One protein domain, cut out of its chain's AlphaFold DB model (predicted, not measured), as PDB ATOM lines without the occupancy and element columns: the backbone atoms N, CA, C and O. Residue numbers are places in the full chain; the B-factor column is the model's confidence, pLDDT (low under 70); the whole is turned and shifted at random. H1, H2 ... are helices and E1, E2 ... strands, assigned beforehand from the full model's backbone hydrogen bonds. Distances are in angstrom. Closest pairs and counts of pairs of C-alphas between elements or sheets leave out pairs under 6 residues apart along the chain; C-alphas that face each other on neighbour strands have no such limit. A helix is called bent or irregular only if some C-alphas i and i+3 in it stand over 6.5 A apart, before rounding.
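This is residues 3 to 84 of the 187 residues of the protein "GIY-YIG domain-containing protein" of Candidatus Aminicenantes bacterium RBG_19FT_COMBO_59_29 (UniProt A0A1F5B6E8). A long, straight helix, H2, runs along one side of a rounded body, and the short helix H1 with strand E2 beside it makes the other side; between these two sides the short strand E1 runs through the middle. The last residues fold back from H2 to the middle, where residues 82 to 83 pair with residues 17 to 18 of E1, and much of the rest is loop. The printed part has 82 residues with two named strands and two named helices in the order E1, H1, E2, H2; the two strands do not pair with each other. The class is mixed, helices and strands, with 34 residues, under half of those printed, in named elements. The whole is compact, with a radius of gyration of the C-alphas of 12.7 A and spans of 36 by 31 by 20 A.

Residues 3 to 16 hold no named element, and their C-alphas lie 7 to 18 A from the mean of all C-alphas. E1, residues 17 to 19, pairs with no named strand, but its residues 17 to 18 pair with residues 82 to 83, parallel. H1, residues 27 to 35, is apart from E1. E2, residues 47 to 50, also pairs with no named strand. The closest C-alphas of H1 and E2 are those of Tyr 31 and Leu 50, 6.6 A apart, and the two elements have 4 pairs of C-alphas within 8 A. E1 and E2 are near each other, with 8 pairs of C-alphas within 10 A and no pair within 8 A. H2, residues 62 to 79, is apart from E1, from H1 and from E2. In H1 and H2 every O i to N i+4 pair is within hydrogen-bond range.

E1 runs from Asn 17, C-alpha at (-56.336, -67.485, 2.665), to Tyr 19, 7.0 A from first to last C-alpha. H1, Pro 27 to Lys 35, measures 12.6 A, and its first C-alpha is at (-71.436, -67.132, -6.498). E2, Leu 47 to Leu 50, measures 8.3 A. H2, Arg 62 to Glu 79, is the longest helix at 25.5 A and ends with C-alpha 79 at (-54.582, -55.241, 3.283). Neither helix is bent.

The two C-alphas farthest apart are those of Leu 13 and Leu 60, 36.0 A, while the first and last printed C-alphas, of Glu 3 and Asn 84, are 10.4 A apart. The printed part has no cut. The link from E1 to H1, 7 residues, is short; those from H1 to E2 and from E2 to H2, 11 residues each, are long. The mean pLDDT of the printed part is 95.6, and no printed residue is under 70.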
ATOM      1  N   GLU A   3     -63.163 -68.263   1.131       98.12
ATOM      2  CA  GLU A   3     -62.199 -68.449   2.212       98.12
ATOM      3  C   GLU A   3     -61.662 -69.876   2.180       98.12
ATOM      4  O   GLU A   3     -62.424 -70.825   1.964       98.12
ATOM      5  N   LEU A   4     -60.357 -70.005   2.374       98.12
ATOM      6  CA  LEU A   4     -59.646 -71.270   2.392       98.12
ATOM      7  C   LEU A   4     -59.016 -71.498   3.764       98.12
ATOM      8  O   LEU A   4     -58.786 -70.548   4.518       98.12
ATOM      9  N   ASP A   5     -58.706 -72.754   4.050       97.00
ATOM     10  CA  ASP A   5     -57.841 -73.119   5.165       97.00
ATOM     11  C   ASP A   5     -56.388 -72.658   4.916       97.00
ATOM     12  O   ASP A   5     -56.074 -71.945   3.953       97.00
ATOM     13  N   ASP A   6     -55.468 -73.069   5.788       96.25
ATOM     14  CA  ASP A   6     -54.051 -72.713   5.693       96.25
ATOM     15  C   ASP A   6     -53.281 -73.583   4.695       96.25
ATOM     16  O   ASP A   6     -52.175 -74.050   4.964       96.25
ATOM     17  N   ILE A   7     -53.841 -73.743   3.493       96.25
ATOM     18  CA  ILE A   7     -53.199 -74.399   2.350       96.25
ATOM     19  C   ILE A   7     -51.792 -73.850   2.056       96.25
ATOM     20  O   ILE A   7     -50.915 -74.566   1.571       96.25
ATOM     21  N   VAL A   8     -51.564 -72.564   2.336       97.38
ATOM     22  CA  VAL A   8     -50.237 -71.947   2.365       97.38
ATOM     23  C   VAL A   8     -50.111 -71.023   3.582       97.38
ATOM     24  O   VAL A   8     -51.133 -70.539   4.084       97.38
ATOM     25  N   PRO A   9     -48.875 -70.718   4.033       96.88
ATOM     26  CA  PRO A   9     -48.660 -69.783   5.130       96.88
ATOM     27  C   PRO A   9     -49.335 -68.436   4.878       96.88
ATOM     28  O   PRO A   9     -49.197 -67.852   3.797       96.88
ATOM     29  N   ARG A  10     -50.031 -67.928   5.896       96.81
ATOM     30  CA  ARG A  10     -50.660 -66.611   5.834       96.81
ATOM     31  C   ARG A  10     -49.604 -65.509   5.806       96.81
ATOM     32  O   ARG A  10     -48.567 -65.600   6.459       96.81
ATOM     33  N   ARG A  11     -49.886 -64.441   5.063       95.88
ATOM     34  CA  ARG A  11     -49.073 -63.212   5.061       95.88
ATOM     35  C   ARG A  11     -49.261 -62.417   6.349       95.88
ATOM     36  O   ARG A  11     -48.288 -61.900   6.890       95.88
ATOM     37  N   ASP A  12     -50.505 -62.350   6.803       95.69
ATOM     38  CA  ASP A  12     -50.950 -61.795   8.075       95.69
ATOM     39  C   ASP A  12     -51.718 -62.899   8.814       95.69
ATOM     40  O   ASP A  12     -52.625 -63.499   8.237       95.69
ATOM     41  N   LEU A  13     -51.328 -63.209  10.051       94.31
ATOM     42  CA  LEU A  13     -51.894 -64.332  10.807       94.31
ATOM     43  C   LEU A  13     -53.396 -64.154  11.054       94.31
ATOM     44  O   LEU A  13     -54.144 -65.137  11.023       94.31
ATOM     45  N   ASP A  14     -53.837 -62.904  11.179       95.81
ATOM     46  CA  ASP A  14     -55.228 -62.546  11.445       95.81
ATOM     47  C   ASP A  14     -56.089 -62.535  10.170       95.81
ATOM     48  O   ASP A  14     -57.309 -62.368  10.237       95.81
ATOM     49  N   LYS A  15     -55.486 -62.737   8.984       96.12
ATOM     50  CA  LYS A  15     -56.189 -62.699   7.692       96.12
ATOM     51  C   LYS A  15     -56.135 -64.044   6.965       96.12
ATOM     52  O   LYS A  15     -55.050 -64.565   6.704       96.12
ATOM     53  N   PRO A  16     -57.289 -64.601   6.560       96.94
ATOM     54  CA  PRO A  16     -57.340 -65.927   5.963       96.94
ATOM     55  C   PRO A  16     -56.734 -65.979   4.555       96.94
ATOM     56  O   PRO A  16     -56.498 -64.962   3.887       96.94
ATOM     57  N   ASN A  17     -56.549 -67.208   4.076       98.38
ATOM     58  CA  ASN A  17     -56.336 -67.485   2.665       98.38
ATOM     59  C   ASN A  17     -57.638 -67.253   1.881       98.38
ATOM     60  O   ASN A  17     -58.714 -67.685   2.289       98.38
ATOM     61  N   LEU A  18     -57.545 -66.577   0.736       98.25
ATOM     62  CA  LEU A  18     -58.680 -66.281  -0.135       98.25
ATOM     63  C   LEU A  18     -58.430 -66.785  -1.555       98.25
ATOM     64  O   LEU A  18     -57.401 -66.493  -2.174       98.25
ATOM     65  N   TYR A  19     -59.431 -67.459  -2.113       97.94
ATOM     66  CA  TYR A  19     -59.573 -67.649  -3.546       97.94
ATOM     67  C   TYR A  19     -60.434 -66.536  -4.150       97.94
ATOM     68  O   TYR A  19     -61.609 -66.349  -3.803       97.94
ATOM     69  N   VAL A  20     -59.845 -65.818  -5.103       97.31
ATOM     70  CA  VAL A  20     -60.503 -64.762  -5.875       97.31
ATOM     71  C   VAL A  20     -60.463 -65.147  -7.345       97.31
ATOM     72  O   VAL A  20     -59.391 -65.336  -7.924       97.31
ATOM     73  N   GLY A  21     -61.641 -65.248  -7.952       95.62
ATOM     74  CA  GLY A  21     -61.810 -65.604  -9.352       95.62
ATOM     75  C   GLY A  21     -63.128 -65.072  -9.899       95.62
ATOM     76  O   GLY A  21     -64.020 -64.696  -9.141       95.62
ATOM     77  N   LEU A  22     -63.222 -65.047 -11.224       95.94
ATOM     78  CA  LEU A  22     -64.432 -64.659 -11.940       95.94
ATOM     79  C   LEU A  22     -65.359 -65.856 -12.140       95.94
ATOM     80  O   LEU A  22     -64.908 -66.997 -12.255       95.94
ATOM     81  N   THR A  23     -66.652 -65.568 -12.224       94.81
ATOM     82  CA  THR A  23     -67.705 -66.528 -12.549       94.81
ATOM     83  C   THR A  23     -68.793 -65.826 -13.356       94.81
ATOM     84  O   THR A  23     -69.015 -64.635 -13.164       94.81
ATOM     85  N   ILE A  24     -69.419 -66.557 -14.280       94.25
ATOM     86  CA  ILE A  24     -70.656 -66.140 -14.968       94.25
ATOM     87  C   ILE A  24     -71.907 -66.710 -14.284       94.25
ATOM     88  O   ILE A  24     -73.021 -66.335 -14.615       94.25
ATOM     89  N   GLU A  25     -71.707 -67.652 -13.365       93.88
ATOM     90  CA  GLU A  25     -72.745 -68.249 -12.534       93.88
ATOM     91  C   GLU A  25     -72.871 -67.472 -11.228       93.88
ATOM     92  O   GLU A  25     -71.893 -66.858 -10.777       93.88
ATOM     93  N   GLU A  26     -74.019 -67.616 -10.569       94.62
ATOM     94  CA  GLU A  26     -74.219 -67.157  -9.198       94.62
ATOM     95  C   GLU A  26     -73.086 -67.642  -8.265       94.62
ATOM     96  O   GLU A  26     -72.675 -68.810  -8.336       94.62
ATOM     97  N   PRO A  27     -72.567 -66.788  -7.360       95.69
ATOM     98  CA  PRO A  27     -71.436 -67.132  -6.498       95.69
ATOM     99  C   PRO A  27     -71.640 -68.406  -5.669       95.69
ATOM    100  O   PRO A  27     -70.687 -69.164  -5.475       95.69
ATOM    101  N   ALA A  28     -72.868 -68.657  -5.206       96.00
ATOM    102  CA  ALA A  28     -73.222 -69.859  -4.453       96.00
ATOM    103  C   ALA A  28     -73.130 -71.124  -5.320       96.00
ATOM    104  O   ALA A  28     -72.469 -72.089  -4.935       96.00
ATOM    105  N   THR A  29     -73.690 -71.095  -6.532       96.69
ATOM    106  CA  THR A  29     -73.575 -72.194  -7.503       96.69
ATOM    107  C   THR A  29     -72.115 -72.472  -7.836       96.69
ATOM    108  O   THR A  29     -71.666 -73.621  -7.796       96.69
ATOM    109  N   ARG A  30     -71.333 -71.415  -8.089       96.25
ATOM    110  CA  ARG A  30     -69.903 -71.556  -8.362       96.25
ATOM    111  C   ARG A  30     -69.168 -72.205  -7.190       96.25
ATOM    112  O   ARG A  30     -68.292 -73.037  -7.419       96.25
ATOM    113  N   TYR A  31     -69.499 -71.830  -5.958       96.69
ATOM    114  CA  TYR A  31     -68.902 -72.393  -4.749       96.69
ATOM    115  C   TYR A  31     -69.176 -73.897  -4.611       96.69
ATOM    116  O   TYR A  31     -68.227 -74.653  -4.407       96.69
ATOM    117  N   GLU A  32     -70.410 -74.361  -4.830       96.69
ATOM    118  CA  GLU A  32     -70.723 -75.802  -4.818       96.69
ATOM    119  C   GLU A  32     -69.977 -76.567  -5.920       96.69
ATOM    120  O   GLU A  32     -69.420 -77.641  -5.684       96.69
ATOM    121  N   ARG A  33     -69.855 -75.981  -7.117       96.06
ATOM    122  CA  ARG A  33     -69.043 -76.564  -8.196       96.06
ATOM    123  C   ARG A  33     -67.562 -76.680  -7.824       96.06
ATOM    124  O   ARG A  33     -66.905 -77.647  -8.206       96.06
ATOM    125  N   LEU A  34     -67.014 -75.712  -7.092       95.88
ATOM    126  CA  LEU A  34     -65.629 -75.787  -6.622       95.88
ATOM    127  C   LEU A  34     -65.432 -76.933  -5.619       95.88
ATOM    128  O   LEU A  34     -64.399 -77.597  -5.687       95.88
ATOM    129  N   LYS A  35     -66.415 -77.221  -4.751       94.44
ATOM    130  CA  LYS A  35     -66.356 -78.379  -3.835       94.44
ATOM    131  C   LYS A  35     -66.301 -79.707  -4.584       94.44
ATOM    132  O   LYS A  35     -65.605 -80.620  -4.156       94.44
ATOM    133  N   THR A  36     -66.983 -79.799  -5.727       93.44
ATOM    134  CA  THR A  36     -66.989 -80.995  -6.586       93.44
ATOM    135  C   THR A  36     -65.801 -81.067  -7.552       93.44
ATOM    136  O   THR A  36     -65.802 -81.884  -8.466       93.44
ATOM    137  N   GLY A  37     -64.776 -80.223  -7.375       91.31
ATOM    138  CA  GLY A  37     -63.534 -80.286  -8.151       91.31
ATOM    139  C   GLY A  37     -63.531 -79.468  -9.445       91.31
ATOM    140  O   GLY A  37     -62.550 -79.503 -10.183       91.31
ATOM    141  N   HIS A  38     -64.560 -78.658  -9.722       92.06
ATOM    142  CA  HIS A  38     -64.609 -77.793 -10.914       92.06
ATOM    143  C   HIS A  38     -63.798 -76.494 -10.744       92.06
ATOM    144  O   HIS A  38     -64.238 -75.394 -11.103       92.06
ATOM    145  N   GLY A  39     -62.606 -76.600 -10.169       91.81
ATOM    146  CA  GLY A  39     -61.678 -75.506  -9.929       91.81
ATOM    147  C   GLY A  39     -60.234 -75.948 -10.134       91.81
ATOM    148  O   GLY A  39     -59.971 -77.089 -10.508       91.81
ATOM    149  N   PRO A  40     -59.270 -75.048  -9.902       93.81
ATOM    150  CA  PRO A  40     -57.877 -75.445  -9.796       93.81
ATOM    151  C   PRO A  40     -57.697 -76.607  -8.811       93.81
ATOM    152  O   PRO A  40     -58.220 -76.542  -7.702       93.81
ATOM    153  N   ALA A  41     -56.910 -77.621  -9.188       94.25
ATOM    154  CA  ALA A  41     -56.706 -78.827  -8.375       94.25
ATOM    155  C   ALA A  41     -56.250 -78.519  -6.939       94.25
ATOM    156  O   ALA A  41     -56.659 -79.178  -5.994       94.25
ATOM    157  N   TRP A  42     -55.461 -77.456  -6.766       94.50
ATOM    158  CA  TRP A  42     -54.995 -77.024  -5.452       94.50
ATOM    159  C   TRP A  42     -56.107 -76.505  -4.529       94.50
ATOM    160  O   TRP A  42     -55.855 -76.357  -3.352       94.50
ATOM    161  N   LEU A  43     -57.314 -76.197  -5.009       94.75
ATOM    162  CA  LEU A  43     -58.418 -75.797  -4.128       94.75
ATOM    163  C   LEU A  43     -59.120 -76.990  -3.481       94.75
ATOM    164  O   LEU A  43     -59.787 -76.820  -2.465       94.75
ATOM    165  N   GLN A  44     -59.038 -78.174  -4.083       92.56
ATOM    166  CA  GLN A  44     -59.845 -79.314  -3.671       92.56
ATOM    167  C   GLN A  44     -59.556 -79.690  -2.212       92.56
ATOM    168  O   GLN A  44     -58.407 -79.892  -1.842       92.56
ATOM    169  N   GLY A  45     -60.606 -79.765  -1.389       93.75
ATOM    170  CA  GLY A  45     -60.490 -80.068   0.043       93.75
ATOM    171  C   GLY A  45     -60.128 -78.882   0.948       93.75
ATOM    172  O   GLY A  45     -60.199 -79.033   2.158       93.75
ATOM    173  N   HIS A  46     -59.823 -77.706   0.390       96.75
ATOM    174  CA  HIS A  46     -59.352 -76.533   1.145       96.75
ATOM    175  C   HIS A  46     -60.398 -75.416   1.286       96.75
ATOM    176  O   HIS A  46     -60.099 -74.329   1.775       96.75
ATOM    177  N   LEU A  47     -61.628 -75.635   0.813       97.50
ATOM    178  CA  LEU A  47     -62.701 -74.640   0.862       97.50
ATOM    179  C   LEU A  47     -63.310 -74.575   2.266       97.50
ATOM    180  O   LEU A  47     -63.896 -75.551   2.718       97.50
ATOM    181  N   VAL A  48     -63.282 -73.399   2.895       97.44
ATOM    182  CA  VAL A  48     -63.921 -73.163   4.201       97.44
ATOM    183  C   VAL A  48     -65.334 -72.624   4.010       97.44
ATOM    184  O   VAL A  48     -66.302 -73.262   4.410       97.44
ATOM    185  N   ARG A  49     -65.485 -71.463   3.357       97.44
ATOM    186  CA  ARG A  49     -66.801 -70.830   3.143       97.44
ATOM    187  C   ARG A  49     -66.806 -69.823   1.999       97.44
ATOM    188  O   ARG A  49     -65.782 -69.221   1.674       97.44
ATOM    189  N   LEU A  50     -67.982 -69.584   1.422       97.38
ATOM    190  CA  LEU A  50     -68.202 -68.450   0.526       97.38
ATOM    191  C   LEU A  50     -68.158 -67.139   1.332       97.38
ATOM    192  O   LEU A  50     -68.865 -66.990   2.327       97.38
ATOM    193  N   ARG A  51     -67.353 -66.173   0.882       96.44
ATOM    194  CA  ARG A  51     -67.286 -64.817   1.451       96.44
ATOM    195  C   ARG A  51     -68.164 -63.873   0.653       96.44
ATOM    196  O   ARG A  51     -67.661 -63.111  -0.168       96.44
ATOM    197  N   GLY A  52     -69.479 -64.000   0.845       93.44
ATOM    198  CA  GLY A  52     -70.479 -63.165   0.172       93.44
ATOM    199  C   GLY A  52     -70.291 -61.674   0.455       93.44
ATOM    200  O   GLY A  52     -70.484 -60.858  -0.435       93.44
ATOM    201  N   ASP A  53     -69.792 -61.344   1.647       93.75
ATOM    202  CA  ASP A  53     -69.425 -59.992   2.080       93.75
ATOM    203  C   ASP A  53     -68.292 -59.355   1.258       93.75
ATOM    204  O   ASP A  53     -68.151 -58.137   1.247       93.75
ATOM    205  N   LEU A  54     -67.498 -60.165   0.554       92.19
ATOM    206  CA  LEU A  54     -66.400 -59.713  -0.305       92.19
ATOM    207  C   LEU A  54     -66.680 -59.955  -1.798       92.19
ATOM    208  O   LEU A  54     -65.777 -59.845  -2.631       92.19
ATOM    209  N   VAL A  55     -67.898 -60.365  -2.165       92.12
ATOM    210  CA  VAL A  55     -68.286 -60.535  -3.569       92.12
ATOM    211  C   VAL A  55     -68.690 -59.186  -4.158       92.12
ATOM    212  O   VAL A  55     -69.393 -58.404  -3.532       92.12
ATOM    213  N   SER A  56     -68.273 -58.942  -5.397       90.50
ATOM    214  CA  SER A  56     -68.703 -57.796  -6.198       90.50
ATOM    215  C   SER A  56     -69.373 -58.271  -7.486       90.50
ATOM    216  O   SER A  56     -69.023 -59.334  -8.012       90.50
ATOM    217  N   GLY A  57     -70.302 -57.466  -7.997       89.19
ATOM    218  CA  GLY A  57     -71.093 -57.745  -9.193       89.19
ATOM    219  C   GLY A  57     -72.605 -57.700  -8.916       89.19
ATOM    220  O   GLY A  57     -73.002 -57.374  -7.798       89.19
ATOM    221  N   PRO A  58     -73.447 -58.033  -9.911       92.25
ATOM    222  CA  PRO A  58     -73.074 -58.465 -11.260       92.25
ATOM    223  C   PRO A  58     -72.417 -57.348 -12.085       92.25
ATOM    224  O   PRO A  58     -72.545 -56.166 -11.779       92.25
ATOM    225  N   PHE A  59     -71.701 -57.732 -13.143       93.75
ATOM    226  CA  PHE A  59     -71.062 -56.809 -14.085       93.75
ATOM    227  C   PHE A  59     -71.628 -57.024 -15.490       93.75
ATOM    228  O   PHE A  59     -71.842 -58.165 -15.895       93.75
ATOM    229  N   LEU A  60     -71.840 -55.937 -16.238       91.56
ATOM    230  CA  LEU A  60     -72.433 -55.979 -17.583       91.56
ATOM    231  C   LEU A  60     -71.444 -56.423 -18.667       91.56
ATOM    232  O   LEU A  60     -71.852 -56.937 -19.706       91.56
ATOM    233  N   SER A  61     -70.142 -56.239 -18.433       95.62
ATOM    234  CA  SER A  61     -69.095 -56.630 -19.369       95.62
ATOM    235  C   SER A  61     -68.029 -57.490 -18.697       95.62
ATOM    236  O   SER A  61     -67.715 -57.370 -17.507       95.62
ATOM    237  N   ARG A  62     -67.424 -58.371 -19.496       94.44
ATOM    238  CA  ARG A  62     -66.306 -59.204 -19.047       94.44
ATOM    239  C   ARG A  62     -65.075 -58.368 -18.696       94.44
ATOM    240  O   ARG A  62     -64.293 -58.784 -17.839       94.44
ATOM    241  N   ASP A  63     -64.876 -57.239 -19.365       96.31
ATOM    242  CA  ASP A  63     -63.691 -56.409 -19.168       96.31
ATOM    243  C   ASP A  63     -63.778 -55.587 -17.880       96.31
ATOM    244  O   ASP A  63     -62.786 -55.543 -17.147       96.31
ATOM    245  N   ASP A  64     -64.966 -55.096 -17.515       95.75
ATOM    246  CA  ASP A  64     -65.205 -54.468 -16.208       95.75
ATOM    247  C   ASP A  64     -65.000 -55.479 -15.080       95.75
ATOM    248  O   ASP A  64     -64.207 -55.248 -14.169       95.75
ATOM    249  N   ALA A  65     -65.592 -56.674 -15.198       95.94
ATOM    250  CA  ALA A  65     -65.367 -57.765 -14.249       95.94
ATOM    251  C   ALA A  65     -63.869 -58.094 -14.085       95.94
ATOM    252  O   ALA A  65     -63.384 -58.316 -12.974       95.94
ATOM    253  N   ARG A  66     -63.093 -58.121 -15.177       96.81
ATOM    254  CA  ARG A  66     -61.637 -58.355 -15.127       96.81
ATOM    255  C   ARG A  66     -60.873 -57.211 -14.472       96.81
ATOM    256  O   ARG A  66     -59.862 -57.472 -13.811       96.81
ATOM    257  N   LEU A  67     -61.278 -55.965 -14.701       96.25
ATOM    258  CA  LEU A  67     -60.681 -54.802 -14.054       96.25
ATOM    259  C   LEU A  67     -60.941 -54.848 -12.546       96.25
ATOM    260  O   LEU A  67     -59.980 -54.833 -11.776       96.25
ATOM    261  N   GLU A  68     -62.195 -55.036 -12.149       96.06
ATOM    262  CA  GLU A  68     -62.613 -55.127 -10.749       96.06
ATOM    263  C   GLU A  68     -61.964 -56.307 -10.034       96.06
ATOM    264  O   GLU A  68     -61.383 -56.145  -8.967       96.06
ATOM    265  N   CYS A  69     -61.920 -57.489 -10.652       96.69
ATOM    266  CA  CYS A  69     -61.228 -58.643 -10.077       96.69
ATOM    267  C   CYS A  69     -59.733 -58.366  -9.852       96.69
ATOM    268  O   CYS A  69     -59.183 -58.724  -8.807       96.69
ATOM    269  N   ARG A  70     -59.060 -57.675 -10.784       97.06
ATOM    270  CA  ARG A  70     -57.664 -57.249 -10.579       97.06
ATOM    271  C   ARG A  70     -57.531 -56.245  -9.436       97.06
ATOM    272  O   ARG A  70     -56.566 -56.353  -8.678       97.06
ATOM    273  N   MET A  71     -58.446 -55.284  -9.323       96.56
ATOM    274  CA  MET A  71     -58.424 -54.288  -8.249       96.56
ATOM    275  C   MET A  71     -58.710 -54.928  -6.891       96.56
ATOM    276  O   MET A  71     -57.907 -54.750  -5.983       96.56
ATOM    277  N   ALA A  72     -59.726 -55.783  -6.777       96.38
ATOM    278  CA  ALA A  72     -60.023 -56.544  -5.567       96.38
ATOM    279  C   ALA A  72     -58.822 -57.389  -5.114       96.38
ATOM    280  O   ALA A  72     -58.404 -57.303  -3.961       96.38
ATOM    281  N   ILE A  73     -58.187 -58.140  -6.028       97.44
ATOM    282  CA  ILE A  73     -56.960 -58.896  -5.718       97.44
ATOM    283  C   ILE A  73     -55.861 -57.966  -5.195       97.44
ATOM    284  O   ILE A  73     -55.142 -58.334  -4.266       97.44
ATOM    285  N   ARG A  74     -55.692 -56.782  -5.792       96.44
ATOM    286  CA  ARG A  74     -54.682 -55.809  -5.369       96.44
ATOM    287  C   ARG A  74     -54.981 -55.251  -3.976       96.44
ATOM    288  O   ARG A  74     -54.067 -55.263  -3.157       96.44
ATOM    289  N   CYS A  75     -56.212 -54.811  -3.713       96.06
ATOM    290  CA  CYS A  75     -56.628 -54.219  -2.438       96.06
ATOM    291  C   CYS A  75     -56.533 -55.229  -1.291       96.06
ATOM    292  O   CYS A  75     -55.845 -54.979  -0.304       96.06
ATOM    293  N   LEU A  76     -57.083 -56.432  -1.479       97.19
ATOM    294  CA  LEU A  76     -56.984 -57.511  -0.492       97.19
ATOM    295  C   LEU A  76     -55.527 -57.866  -0.197       97.19
ATOM    296  O   LEU A  76     -55.140 -58.073   0.952       97.19
ATOM    297  N   LYS A  77     -54.675 -57.895  -1.231       97.12
ATOM    298  CA  LYS A  77     -53.244 -58.099  -1.018       97.12
ATOM    299  C   LYS A  77     -52.618 -56.950  -0.238       97.12
ATOM    300  O   LYS A  77     -51.859 -57.253   0.671       97.12
ATOM    301  N   SER A  78     -52.889 -55.682  -0.537       96.00
ATOM    302  CA  SER A  78     -52.332 -54.572   0.259       96.00
ATOM    303  C   SER A  78     -52.837 -54.561   1.699       96.00
ATOM    304  O   SER A  78     -52.117 -54.133   2.593       96.00
ATOM    305  N   GLU A  79     -54.033 -55.088   1.941       95.56
ATOM    306  CA  GLU A  79     -54.582 -55.241   3.283       95.56
ATOM    307  C   GLU A  79     -53.943 -56.398   4.059       95.56
ATOM    308  O   GLU A  79     -54.080 -56.435   5.271       95.56
ATOM    309  N   GLY A  80     -53.241 -57.331   3.409       96.50
ATOM    310  CA  GLY A  80     -52.553 -58.444   4.077       96.50
ATOM    311  C   GLY A  80     -53.198 -59.815   3.887       96.50
ATOM    312  O   GLY A  80     -52.647 -60.811   4.347       96.50
ATOM    313  N   TYR A  81     -54.301 -59.918   3.138       97.69
ATOM    314  CA  TYR A  81     -54.859 -61.222   2.786       97.69
ATOM    315  C   TYR A  81     -53.891 -62.032   1.916       97.69
ATOM    316  O   TYR A  81     -53.164 -61.501   1.060       97.69
ATOM    317  N   THR A  82     -53.940 -63.351   2.094       98.19
ATOM    318  CA  THR A  82     -53.202 -64.309   1.264       98.19
ATOM    319  C   THR A  82     -54.087 -64.723   0.101       98.19
ATOM    320  O   THR A  82     -54.959 -65.573   0.231       98.19
ATOM    321  N   VAL A  83     -53.914 -64.074  -1.049       98.12
ATOM    322  CA  VAL A  83     -54.826 -64.234  -2.190       98.12
ATOM    323  C   VAL A  83     -54.215 -65.146  -3.249       98.12
ATOM    324  O   VAL A  83     -53.131 -64.859  -3.765       98.12
ATOM    325  N   ASN A  84     -54.938 -66.202  -3.629       97.75
ATOM    326  CA  ASN A  84     -54.558 -67.158  -4.675       97.75
ATOM    327  C   ASN A  84     -53.149 -67.752  -4.463       97.75
ATOM    328  O   ASN A  84     -52.363 -67.852  -5.406       97.75
TER     329      ASN A  84